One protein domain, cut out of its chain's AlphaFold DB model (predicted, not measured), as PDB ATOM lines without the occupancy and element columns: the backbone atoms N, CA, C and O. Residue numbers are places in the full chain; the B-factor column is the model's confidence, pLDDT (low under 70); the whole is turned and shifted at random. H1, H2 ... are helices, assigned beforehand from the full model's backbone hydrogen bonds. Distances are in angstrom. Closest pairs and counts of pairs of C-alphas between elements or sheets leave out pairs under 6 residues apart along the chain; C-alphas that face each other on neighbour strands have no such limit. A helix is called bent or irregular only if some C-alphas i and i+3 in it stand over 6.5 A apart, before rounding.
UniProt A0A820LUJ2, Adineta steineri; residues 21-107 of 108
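AT A GLANCE: This is residues 21 to 107 of the 108 residues of a protein of Adineta steineri (UniProt A0A820LUJ2). This is an open, elongated chain trace with four separate helices strung along it and no packed core: H1 and H2 lie towards one end, H3 farther along, and H4 makes the other end. Between H2 and H3 a long link without a named element swings wide of the helices, and its residues 57 to 67 stick out free. The printed part has 87 residues with four named helices, in the order H1, H2, H3, H4, and no named strand; the class is all helix, though only 38 of the 87 residues are in named elements. The whole is loose, with a radius of gyration of the C-alphas of 17.2 A, and it spans 53 by 33 by 24 A.

IN THESE COORDINATES: The printed part begins with H1, residues 21 to 25, a short helix of five residues whose first C-alpha, that of Gln 21, is at (98.684, 129.325, 88.150). After residues 26 to 38 comes H2, residues 39 to 49, 15.5 A from first to last C-alpha. Residues 50 to 78 have no named element. H3, residues 79 to 90, is the longest helix by residues, with 12, and measures 16.5 A from C-alpha 79 at (123.063, 150.792, 100.228) to C-alpha 90. H4, residues 96 to 105, measures 14.1 A and ends with C-alpha 105 at (122.380, 145.373, 131.901).

HOW THE PARTS SIT: No helix touches another. H1 and H2 are near each other, with 6 pairs of C-alphas within 10 A and the closest pair 8.4 A apart. H2 and H3 are apart, with no C-alpha of the one within 8 A of the other. H3 and H4 are apart by the same measure, although the link between them is tight, with 5 residues. H1 is apart from H3 and from H4, and H2 is apart from H4. In H1, H2, H3 and H4 every O i to N i+4 pair is within hydrogen-bond range, and no helix is bent or irregular.

THE WHOLE: The two C-alphas farthest apart are those of Gln 21 and Lys 107, the first and last printed residues, at 54.6 A. The printed part has no cut. The link from H1 to H2, 13 residues, and the link from H2 to H3, 29 residues, are long. Residues 57 to 67 stand free; without them the body of 76 residues still spans 53 by 31 by 21 A. The C-alphas of residues 50 to 78 lie 12 to 24 A from the mean of the C-alphas. The mean pLDDT of the printed part is 87.0, and residue 107 is the one printed residue under 70.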
ATOM      1  N   GLN A  21      99.733 128.397  88.582       94.81
ATOM      2  CA  GLN A  21      98.684 129.325  88.150       94.81
ATOM      3  C   GLN A  21      98.705 130.661  88.916       94.81
ATOM      4  O   GLN A  21      98.450 131.701  88.327       94.81
ATOM      5  N   ASP A  22      99.019 130.643  90.215       95.06
ATOM      6  CA  ASP A  22      99.019 131.848  91.047       95.06
ATOM      7  C   ASP A  22     100.304 132.653  90.800       95.06
ATOM      8  O   ASP A  22     100.265 133.877  90.746       95.06
ATOM      9  N   LEU A  23     101.428 131.962  90.566       95.31
ATOM     10  CA  LEU A  23     102.679 132.593  90.148       95.31
ATOM     11  C   LEU A  23     102.532 133.290  88.789       95.31
ATOM     12  O   LEU A  23     102.978 134.420  88.629       95.31
ATOM     13  N   ASP A  24     101.889 132.630  87.823       94.25
ATOM     14  CA  ASP A  24     101.654 133.198  86.496       94.25
ATOM     15  C   ASP A  24     100.739 134.440  86.584       94.25
ATOM     16  O   ASP A  24     101.000 135.441  85.915       94.25
ATOM     17  N   LYS A  25      99.721 134.430  87.464       93.69
ATOM     18  CA  LYS A  25      98.815 135.574  87.692       93.69
ATOM     19  C   LYS A  25      99.524 136.828  88.200       93.69
ATOM     20  O   LYS A  25      99.187 137.922  87.763       93.69
ATOM     21  N   ILE A  26     100.505 136.680  89.089       94.25
ATOM     22  CA  ILE A  26     101.267 137.815  89.637       94.25
ATOM     23  C   ILE A  26     102.449 138.249  88.743       94.25
ATOM     24  O   ILE A  26     103.332 138.993  89.179       94.25
ATOM     25  N   GLY A  27     102.504 137.755  87.500       92.75
ATOM     26  CA  GLY A  27     103.537 138.109  86.523       92.75
ATOM     27  C   GLY A  27     104.826 137.285  86.612       92.75
ATOM     28  O   GLY A  27     105.848 137.700  86.071       92.75
ATOM     29  N   GLY A  28     104.807 136.124  87.269       93.31
ATOM     30  CA  GLY A  28     105.943 135.200  87.316       93.31
ATOM     31  C   GLY A  28     107.016 135.557  88.350       93.31
ATOM     32  O   GLY A  28     106.856 136.454  89.171       93.31
ATOM     33  N   TRP A  29     108.144 134.844  88.331       91.88
ATOM     34  CA  TRP A  29     109.319 135.194  89.138       91.88
ATOM     35  C   TRP A  29     110.154 136.277  88.436       91.88
ATOM     36  O   TRP A  29     110.312 136.242  87.217       91.88
ATOM     37  N   GLU A  30     110.713 137.224  89.193       90.19
ATOM     38  CA  GLU A  30     111.591 138.245  88.615       90.19
ATOM     39  C   GLU A  30     112.967 137.640  88.298       90.19
ATOM     40  O   GLU A  30     113.750 137.336  89.194       90.19
ATOM     41  N   ILE A  31     113.273 137.462  87.013       90.06
ATOM     42  CA  ILE A  31     114.518 136.815  86.558       90.06
ATOM     43  C   ILE A  31     115.672 137.788  86.289       90.06
ATOM     44  O   ILE A  31     116.802 137.356  86.099       90.06
ATOM     45  N   ASN A  32     115.402 139.097  86.258       89.31
ATOM     46  CA  ASN A  32     116.394 140.103  85.864       89.31
ATOM     47  C   ASN A  32     117.078 140.795  87.058       89.31
ATOM     48  O   ASN A  32     117.980 141.611  86.856       89.31
ATOM     49  N   ASN A  33     116.695 140.458  88.293       83.12
ATOM     50  CA  ASN A  33     117.344 140.953  89.503       83.12
ATOM     51  C   ASN A  33     118.561 140.079  89.843       83.12
ATOM     52  O   ASN A  33     118.423 138.972  90.357       83.12
ATOM     53  N   HIS A  34     119.752 140.599  89.553       85.81
ATOM     54  CA  HIS A  34     121.023 139.907  89.784       85.81
ATOM     55  C   HIS A  34     121.794 140.445  91.000       85.81
ATOM     56  O   HIS A  34     122.926 140.026  91.238       85.81
ATOM     57  N   GLU A  35     121.219 141.380  91.765       86.00
ATOM     58  CA  GLU A  35     121.833 141.845  93.013       86.00
ATOM     59  C   GLU A  35     121.261 141.108  94.229       86.00
ATOM     60  O   GLU A  35     120.163 140.556  94.195       86.00
ATOM     61  N   TRP A  36     122.012 141.115  95.331       88.25
ATOM     62  CA  TRP A  36     121.625 140.437  96.566       88.25
ATOM     63  C   TRP A  36     120.340 141.022  97.167       88.25
ATOM     64  O   TRP A  36     120.255 142.232  97.378       88.25
ATOM     65  N   GLY A  37     119.387 140.161  97.521       87.50
ATOM     66  CA  GLY A  37     118.193 140.517  98.283       87.50
ATOM     67  C   GLY A  37     117.080 141.177  97.466       87.50
ATOM     68  O   GLY A  37     117.248 141.535  96.297       87.50
ATOM     69  N   ASN A  38     115.956 141.400  98.154       86.69
ATOM     70  CA  ASN A  38     114.711 141.996  97.657       86.69
ATOM     71  C   ASN A  38     113.858 141.088  96.751       86.69
ATOM     72  O   ASN A  38     112.705 141.417  96.494       86.69
ATOM     73  N   GLU A  39     114.372 139.950  96.291       89.88
ATOM     74  CA  GLU A  39     113.646 139.024  95.419       89.88
ATOM     75  C   GLU A  39     112.432 138.399  96.118       89.88
ATOM     76  O   GLU A  39     111.339 138.323  95.554       89.88
ATOM     77  N   ASP A  40     112.603 138.010  97.380       89.31
ATOM     78  CA  ASP A  40     111.574 137.370  98.186       89.31
ATOM     79  C   ASP A  40     110.538 138.389  98.695       89.31
ATOM     80  O   ASP A  40     109.335 138.117  98.679       89.31
ATOM     81  N   VAL A  41     110.990 139.597  99.051       89.31
ATOM     82  CA  VAL A  41     110.146 140.759  99.371       89.31
ATOM     83  C   VAL A  41     109.275 141.140  98.179       89.31
ATOM     84  O   VAL A  41     108.062 141.281  98.333       89.31
ATOM     85  N   ASN A  42     109.871 141.269  96.994       91.06
ATOM     86  CA  ASN A  42     109.153 141.605  95.773       91.06
ATOM     87  C   ASN A  42     108.114 140.531  95.416       91.06
ATOM     88  O   ASN A  42     106.986 140.868  95.052       91.06
ATOM     89  N   LEU A  43     108.463 139.244  95.547       92.69
ATOM     90  CA  LEU A  43     107.512 138.157  95.329       92.69
ATOM     91  C   LEU A  43     106.326 138.256  96.300       92.69
ATOM     92  O   LEU A  43     105.172 138.201  95.874       92.69
ATOM     93  N   PHE A  44     106.593 138.417  97.600       91.94
ATOM     94  CA  PHE A  44     105.539 138.520  98.608       91.94
ATOM     95  C   PHE A  44     104.647 139.745  98.392       91.94
ATOM     96  O   PHE A  44     103.427 139.632  98.497       91.94
ATOM     97  N   GLN A  45     105.237 140.897  98.069       92.25
ATOM     98  CA  GLN A  45     104.494 142.126  97.814       92.25
ATOM     99  C   GLN A  45     103.495 141.937  96.669       92.25
ATOM    100  O   GLN A  45     102.321 142.255  96.842       92.25
ATOM    101  N   ARG A  46     103.912 141.332  95.552       94.12
ATOM    102  CA  ARG A  46     103.016 141.067  94.417       94.12
ATOM    103  C   ARG A  46     101.872 140.119  94.774       94.12
ATOM    104  O   ARG A  46     100.732 140.355  94.390       94.12
ATOM    105  N   PHE A  47     102.136 139.091  95.582       94.44
ATOM    106  CA  PHE A  47     101.062 138.253  96.125       94.44
ATOM    107  C   PHE A  47     100.117 139.017  97.057       94.44
ATOM    108  O   PHE A  47      98.909 138.797  97.015       94.44
ATOM    109  N   SER A  48     100.652 139.910  97.891       92.00
ATOM    110  CA  SER A  48      99.859 140.738  98.803       92.00
ATOM    111  C   SER A  48      98.965 141.725  98.048       92.00
ATOM    112  O   SER A  48      97.821 141.952  98.445       92.00
ATOM    113  N   GLU A  49      99.467 142.300  96.957       93.88
ATOM    114  CA  GLU A  49      98.714 143.184  96.061       93.88
ATOM    115  C   GLU A  49      97.589 142.426  95.336       93.88
ATOM    116  O   GLU A  49      96.505 142.972  95.150       93.88
ATOM    117  N   SER A  50      97.785 141.140  95.026       93.50
ATOM    118  CA  SER A  50      96.763 140.249  94.450       93.50
ATOM    119  C   SER A  50      95.952 139.463  95.495       93.50
ATOM    120  O   SER A  50      95.435 138.381  95.202       93.50
ATOM    121  N   SER A  51      95.811 139.985  96.718       88.75
ATOM    122  CA  SER A  51      95.180 139.270  97.845       88.75
ATOM    123  C   SER A  51      93.695 138.932  97.665       88.75
ATOM    124  O   SER A  51      93.195 138.014  98.311       88.75
ATOM    125  N   SER A  52      92.985 139.600  96.751       88.69
ATOM    126  CA  SER A  52      91.619 139.222  96.355       88.69
ATOM    127  C   SER A  52      91.546 137.884  95.613       88.69
ATOM    128  O   SER A  52      90.482 137.272  95.549       88.69
ATOM    129  N   GLU A  53      92.662 137.432  95.039       87.94
ATOM    130  CA  GLU A  53      92.744 136.229  94.207       87.94
ATOM    131  C   GLU A  53      93.701 135.176  94.775       87.94
ATOM    132  O   GLU A  53      93.531 133.982  94.513       87.94
ATOM    133  N   CYS A  54      94.704 135.607  95.543       88.75
ATOM    134  CA  CYS A  54      95.755 134.766  96.098       88.75
ATOM    135  C   CYS A  54      95.873 134.974  97.611       88.75
ATOM    136  O   CYS A  54      96.233 136.048  98.080       88.75
ATOM    137  N   ASN A  55      95.645 133.916  98.387       89.38
ATOM    138  CA  ASN A  55      95.847 133.960  99.834       89.38
ATOM    139  C   ASN A  55      97.272 133.543 100.193       89.38
ATOM    140  O   ASN A  55      97.704 132.439  99.856       89.38
ATOM    141  N   VAL A  56      97.971 134.394 100.945       89.81
ATOM    142  CA  VAL A  56      99.277 134.069 101.523       89.81
ATOM    143  C   VAL A  56      99.102 133.703 102.987       89.81
ATOM    144  O   VAL A  56      98.498 134.445 103.758       89.81
ATOM    145  N   PHE A  57      99.678 132.576 103.394       89.00
ATOM    146  CA  PHE A  57      99.805 132.222 104.802       89.00
ATOM    147  C   PHE A  57     101.261 131.894 105.121       89.00
ATOM    148  O   PHE A  57     102.024 131.458 104.259       89.00
ATOM    149  N   ARG A  58     101.652 132.105 106.377       85.25
ATOM    150  CA  ARG A  58     102.970 131.732 106.891       85.25
ATOM    151  C   ARG A  58     102.782 130.756 108.039       85.25
ATOM    152  O   ARG A  58     101.958 130.989 108.919       85.25
ATOM    153  N   ALA A  59     103.557 129.682 108.025       82.81
ATOM    154  CA  ALA A  59     103.568 128.681 109.079       82.81
ATOM    155  C   ALA A  59     105.002 128.458 109.562       82.81
ATOM    156  O   ALA A  59     105.962 128.598 108.804       82.81
ATOM    157  N   VAL A  60     105.138 128.126 110.844       78.44
ATOM    158  CA  VAL A  60     106.410 127.690 111.423       78.44
ATOM    159  C   VAL A  60     106.514 126.183 111.225       78.44
ATOM    160  O   VAL A  60     105.587 125.473 111.602       78.44
ATOM    161  N   GLU A  61     107.633 125.709 110.678       81.06
ATOM    162  CA  GLU A  61     107.943 124.282 110.536       81.06
ATOM    163  C   GLU A  61     108.956 123.871 111.622       81.06
ATOM    164  O   GLU A  61     110.141 124.188 111.488       81.06
ATOM    165  N   PRO A  62     108.535 123.207 112.718       76.81
ATOM    166  CA  PRO A  62     109.428 122.848 113.823       76.81
ATOM    167  C   PRO A  62     110.571 121.902 113.426       76.81
ATOM    168  O   PRO A  62     111.615 121.894 114.082       76.81
ATOM    169  N   GLY A  63     110.382 121.095 112.376       83.19
ATOM    170  CA  GLY A  63     111.414 120.214 111.833       83.19
ATOM    171  C   GLY A  63     112.488 120.951 111.031       83.19
ATOM    172  O   GLY A  63     113.600 120.441 110.881       83.19
ATOM    173  N   LEU A  64     112.196 122.164 110.552       79.56
ATOM    174  CA  LEU A  64     113.116 122.959 109.751       79.56
ATOM    175  C   LEU A  64     114.044 123.762 110.664       79.56
ATOM    176  O   LEU A  64     113.676 124.784 111.243       79.56
ATOM    177  N   LYS A  65     115.287 123.298 110.772       77.94
ATOM    178  CA  LYS A  65     116.335 123.963 111.548       77.94
ATOM    179  C   LYS A  65     117.245 124.745 110.616       77.94
ATOM    180  O   LYS A  65     117.824 124.186 109.689       77.94
ATOM    181  N   HIS A  66     117.410 126.033 110.889       77.75
ATOM    182  CA  HIS A  66     118.423 126.837 110.221       77.75
ATOM    183  C   HIS A  66     119.755 126.688 110.964       77.75
ATOM    184  O   HIS A  66     119.884 127.114 112.113       77.75
ATOM    185  N   HIS A  67     120.743 126.067 110.318       82.44
ATOM    186  CA  HIS A  67     122.111 126.043 110.824       82.44
ATOM    187  C   HIS A  67     122.727 127.425 110.636       82.44
ATOM    188  O   HIS A  67     122.867 127.892 109.508       82.44
ATOM    189  N   TYR A  68     123.059 128.085 111.744       81.25
ATOM    190  CA  TYR A  68     123.596 129.438 111.700       81.25
ATOM    191  C   TYR A  68     124.860 129.508 110.839       81.25
ATOM    192  O   TYR A  68     125.806 128.743 111.026       81.25
ATOM    193  N   HIS A  69     124.881 130.492 109.948       84.56
ATOM    194  CA  HIS A  69     126.065 130.939 109.242       84.56
ATOM    195  C   HIS A  69     126.132 132.464 109.313       84.56
ATOM    196  O   HIS A  69     125.110 133.152 109.372       84.56
ATOM    197  N   LYS A  70     127.349 133.007 109.286       83.56
ATOM    198  CA  LYS A  70     127.549 134.455 109.237       83.56
ATOM    199  C   LYS A  70     126.988 135.008 107.921       83.56
ATOM    200  O   LYS A  70     127.229 134.427 106.859       83.56
ATOM    201  N   LYS A  71     126.276 136.136 107.974       86.81
ATOM    202  CA  LYS A  71     125.882 136.871 106.766       86.81
ATOM    203  C   LYS A  71     127.048 137.702 106.234       86.81
ATOM    204  O   LYS A  71     127.765 138.361 106.986       86.81
ATOM    205  N   MET A  72     127.234 137.669 104.920       89.56
ATOM    206  CA  MET A  72     128.274 138.421 104.219       89.56
ATOM    207  C   MET A  72     127.654 139.666 103.577       89.56
ATOM    208  O   MET A  72     127.296 139.651 102.408       89.56
ATOM    209  N   CYS A  73     127.502 140.738 104.360       92.25
ATOM    210  CA  CYS A  73     126.912 141.998 103.883       92.25
ATOM    211  C   CYS A  73     127.933 142.944 103.216       92.25
ATOM    212  O   CYS A  73     127.569 143.919 102.550       92.25
ATOM    213  N   ASN A  74     129.227 142.668 103.395       91.25
ATOM    214  CA  ASN A  74     130.304 143.398 102.734       91.25
ATOM    215  C   ASN A  74     130.287 143.080 101.233       91.25
ATOM    216  O   ASN A  74     130.297 141.910 100.861       91.25
ATOM    217  N   GLY A  75     130.284 144.108 100.383       89.81
ATOM    218  CA  GLY A  75     130.262 143.958  98.920       89.81
ATOM    219  C   GLY A  75     128.887 144.130  98.267       89.81
ATOM    220  O   GLY A  75     128.817 144.215  97.045       89.81
ATOM    221  N   ILE A  76     127.805 144.256  99.046       93.19
ATOM    222  CA  ILE A  76     126.508 144.685  98.504       93.19
ATOM    223  C   ILE A  76     126.623 146.161  98.101       93.19
ATOM    224  O   ILE A  76     126.799 147.028  98.957       93.19
ATOM    225  N   VAL A  77     126.554 146.432  96.795       91.62
ATOM    226  CA  VAL A  77     126.764 147.772  96.215       91.62
ATOM    227  C   VAL A  77     125.618 148.721  96.570       91.62
ATOM    228  O   VAL A  77     125.841 149.872  96.949       91.62
ATOM    229  N   ASN A  78     124.383 148.232  96.477       92.75
ATOM    230  CA  ASN A  78     123.193 148.998  96.813       92.75
ATOM    231  C   ASN A  78     123.085 149.187  98.340       92.75
ATOM    232  O   ASN A  78     122.969 148.220  99.096       92.75
ATOM    233  N   ARG A  79     123.085 150.446  98.796       92.31
ATOM    234  CA  ARG A  79     123.063 150.792 100.228       92.31
ATOM    235  C   ARG A  79     121.805 150.320 100.954       92.31
ATOM    236  O   ARG A  79     121.895 149.926 102.114       92.31
ATOM    237  N   GLU A  80     120.649 150.351 100.302       90.19
ATOM    238  CA  GLU A  80     119.387 149.914 100.908       90.19
ATOM    239  C   GLU A  80     119.391 148.400 101.116       90.19
ATOM    240  O   GLU A  80     119.137 147.922 102.221       90.19
ATOM    241  N   ARG A  81     119.803 147.644 100.092       90.44
ATOM    242  CA  ARG A  81     119.968 146.184 100.179       90.44
ATOM    243  C   ARG A  81     121.019 145.804 101.225       90.44
ATOM    244  O   ARG A  81     120.812 144.882 102.011       90.44
ATOM    245  N   GLN A  82     122.116 146.556 101.310       93.00
ATOM    246  CA  GLN A  82     123.138 146.346 102.335       93.00
ATOM    247  C   GLN A  82     122.584 146.565 103.748       93.00
ATOM    248  O   GLN A  82     122.854 145.770 104.650       93.00
ATOM    249  N   LYS A  83     121.789 147.619 103.948       91.19
ATOM    250  CA  LYS A  83     121.129 147.879 105.229       91.19
ATOM    251  C   LYS A  83     120.195 146.731 105.612       91.19
ATOM    252  O   LYS A  83     120.273 146.253 106.739       91.19
ATOM    253  N   ILE A  84     119.384 146.240 104.672       88.19
ATOM    254  CA  ILE A  84     118.499 145.084 104.891       88.19
ATOM    255  C   ILE A  84     119.310 143.851 105.317       88.19
ATOM    256  O   ILE A  84     118.901 143.138 106.232       88.19
ATOM    257  N   CYS A  85     120.490 143.625 104.726       90.19
ATOM    258  CA  CYS A  85     121.390 142.547 105.142       90.19
ATOM    259  C   CYS A  85     121.805 142.665 106.611       90.19
ATOM    260  O   CYS A  85     121.656 141.699 107.364       90.19
ATOM    261  N   TYR A  86     122.283 143.841 107.026       90.69
ATOM    262  CA  TYR A  86     122.708 144.077 108.406       90.69
ATOM    263  C   TYR A  86     121.550 143.983 109.400       90.69
ATOM    264  O   TYR A  86     121.698 143.357 110.448       90.69
ATOM    265  N   ASP A  87     120.388 144.543 109.061       86.38
ATOM    266  CA  ASP A  87     119.194 144.469 109.905       86.38
ATOM    267  C   ASP A  87     118.763 143.007 110.101       86.38
ATOM    268  O   ASP A  87     118.505 142.554 111.221       86.38
ATOM    269  N   ALA A  88     118.762 142.232 109.016       85.06
ATOM    270  CA  ALA A  88     118.421 140.822 109.053       85.06
ATOM    271  C   ALA A  88     119.490 139.965 109.757       85.06
ATOM    272  O   ALA A  88     119.168 138.864 110.200       85.06
ATOM    273  N   ASP A  89     120.756 140.385 109.807       85.50
ATOM    274  CA  ASP A  89     121.810 139.731 110.601       85.50
ATOM    275  C   ASP A  89     121.624 140.017 112.095       85.50
ATOM    276  O   ASP A  89     121.604 139.098 112.913       85.50
ATOM    277  N   GLY A  90     121.368 141.279 112.448       82.31
ATOM    278  CA  GLY A  90     121.167 141.708 113.831       82.31
ATOM    279  C   GLY A  90     120.012 140.988 114.530       82.31
ATOM    280  O   GLY A  90     120.114 140.642 115.706       82.31
ATOM    281  N   VAL A  91     118.933 140.688 113.806       78.19
ATOM    282  CA  VAL A  91     117.754 139.982 114.346       78.19
ATOM    283  C   VAL A  91     118.030 138.503 114.645       78.19
ATOM    284  O   VAL A  91     117.330 137.895 115.456       78.19
ATOM    285  N   LEU A  92     119.072 137.920 114.044       77.00
ATOM    286  CA  LEU A  92     119.499 136.551 114.341       77.00
ATOM    287  C   LEU A  92     120.341 136.453 115.622       77.00
ATOM    288  O   LEU A  92     120.500 135.353 116.143       77.00
ATOM    289  N   LEU A  93     120.843 137.572 116.159       77.25
ATOM    290  CA  LEU A  93     121.665 137.578 117.376       77.25
ATOM    291  C   LEU A  93     120.881 137.172 118.633       77.25
ATOM    292  O   LEU A  93     121.461 136.650 119.583       77.25
ATOM    293  N   GLY A  94     119.568 137.404 118.658       74.94
ATOM    294  CA  GLY A  94     118.710 137.050 119.784       74.94
ATOM    295  C   GLY A  94     117.326 137.685 119.690       74.94
ATOM    296  O   GLY A  94     117.066 138.531 118.838       74.94
ATOM    297  N   SER A  95     116.409 137.286 120.577       76.81
ATOM    298  CA  SER A  95     115.093 137.929 120.652       76.81
ATOM    299  C   SER A  95     115.243 139.399 121.052       76.81
ATOM    300  O   SER A  95     116.110 139.736 121.861       76.81
ATOM    301  N   GLN A  96     114.375 140.280 120.539       77.81
ATOM    302  CA  GLN A  96     114.426 141.711 120.873       77.81
ATOM    303  C   GLN A  96     114.435 141.942 122.391       77.81
ATOM    304  O   GLN A  96     115.231 142.726 122.895       77.81
ATOM    305  N   ARG A  97     113.615 141.188 123.136       79.56
ATOM    306  CA  ARG A  97     113.568 141.235 124.604       79.56
ATOM    307  C   ARG A  97     114.921 140.895 125.237       79.56
ATOM    308  O   ARG A  97     115.377 141.619 126.118       79.56
ATOM    309  N   ASN A  98     115.567 139.818 124.791       80.25
ATOM    310  CA  ASN A  98     116.864 139.408 125.327       80.25
ATOM    311  C   ASN A  98     117.963 140.409 124.964       80.25
ATOM    312  O   ASN A  98     118.783 140.740 125.816       80.25
ATOM    313  N   MET A  99     117.940 140.943 123.741       82.00
ATOM    314  CA  MET A  99     118.898 141.954 123.293       82.00
ATOM    315  C   MET A  99     118.753 143.263 124.070       82.00
ATOM    316  O   MET A  99     119.757 143.813 124.516       82.00
ATOM    317  N   VAL A 100     117.524 143.732 124.310       86.50
ATOM    318  CA  VAL A 100     117.264 144.910 125.154       86.50
ATOM    319  C   VAL A 100     117.774 144.673 126.574       86.50
ATOM    320  O   VAL A 100     118.529 145.493 127.092       86.50
ATOM    321  N   ASN A 101     117.440 143.532 127.183       87.00
ATOM    322  CA  ASN A 101     117.921 143.190 128.524       87.00
ATOM    323  C   ASN A 101     119.453 143.151 128.592       87.00
ATOM    324  O   ASN A 101     120.038 143.657 129.547       87.00
ATOM    325  N   TYR A 102     120.109 142.575 127.584       86.06
ATOM    326  CA  TYR A 102     121.564 142.539 127.504       86.06
ATOM    327  C   TYR A 102     122.154 143.948 127.397       86.06
ATOM    328  O   TYR A 102     123.031 144.293 128.179       86.06
ATOM    329  N   LEU A 103     121.652 144.793 126.493       88.12
ATOM    330  CA  LEU A 103     122.165 146.154 126.296       88.12
ATOM    331  C   LEU A 103     121.975 147.050 127.528       88.12
ATOM    332  O   LEU A 103     122.864 147.836 127.852       88.12
ATOM    333  N   VAL A 104     120.837 146.924 128.215       92.00
ATOM    334  CA  VAL A 104     120.543 147.682 129.438       92.00
ATOM    335  C   VAL A 104     121.435 147.226 130.593       92.00
ATOM    336  O   VAL A 104     122.001 148.062 131.293       92.00
ATOM    337  N   ASN A 105     121.615 145.914 130.774       87.75
ATOM    338  CA  ASN A 105     122.380 145.373 131.901       87.75
ATOM    339  C   ASN A 105     123.897 145.368 131.676       87.75
ATOM    340  O   ASN A 105     124.641 145.364 132.648       87.75
ATOM    341  N   LYS A 106     124.370 145.419 130.425       78.06
ATOM    342  CA  LYS A 106     125.799 145.548 130.091       78.06
ATOM    343  C   LYS A 106     126.365 146.941 130.408       78.06
ATOM    344  O   LYS A 106     127.573 147.129 130.372       78.06
ATOM    345  N   LYS A 107     125.505 147.932 130.678       56.56
ATOM    346  CA  LYS A 107     125.911 149.279 131.119       56.56
ATOM    347  C   LYS A 107     126.139 149.394 132.640       56.56
ATOM    348  O   LYS A 107     126.267 150.512 133.135       56.56
TER     349      LYS A 107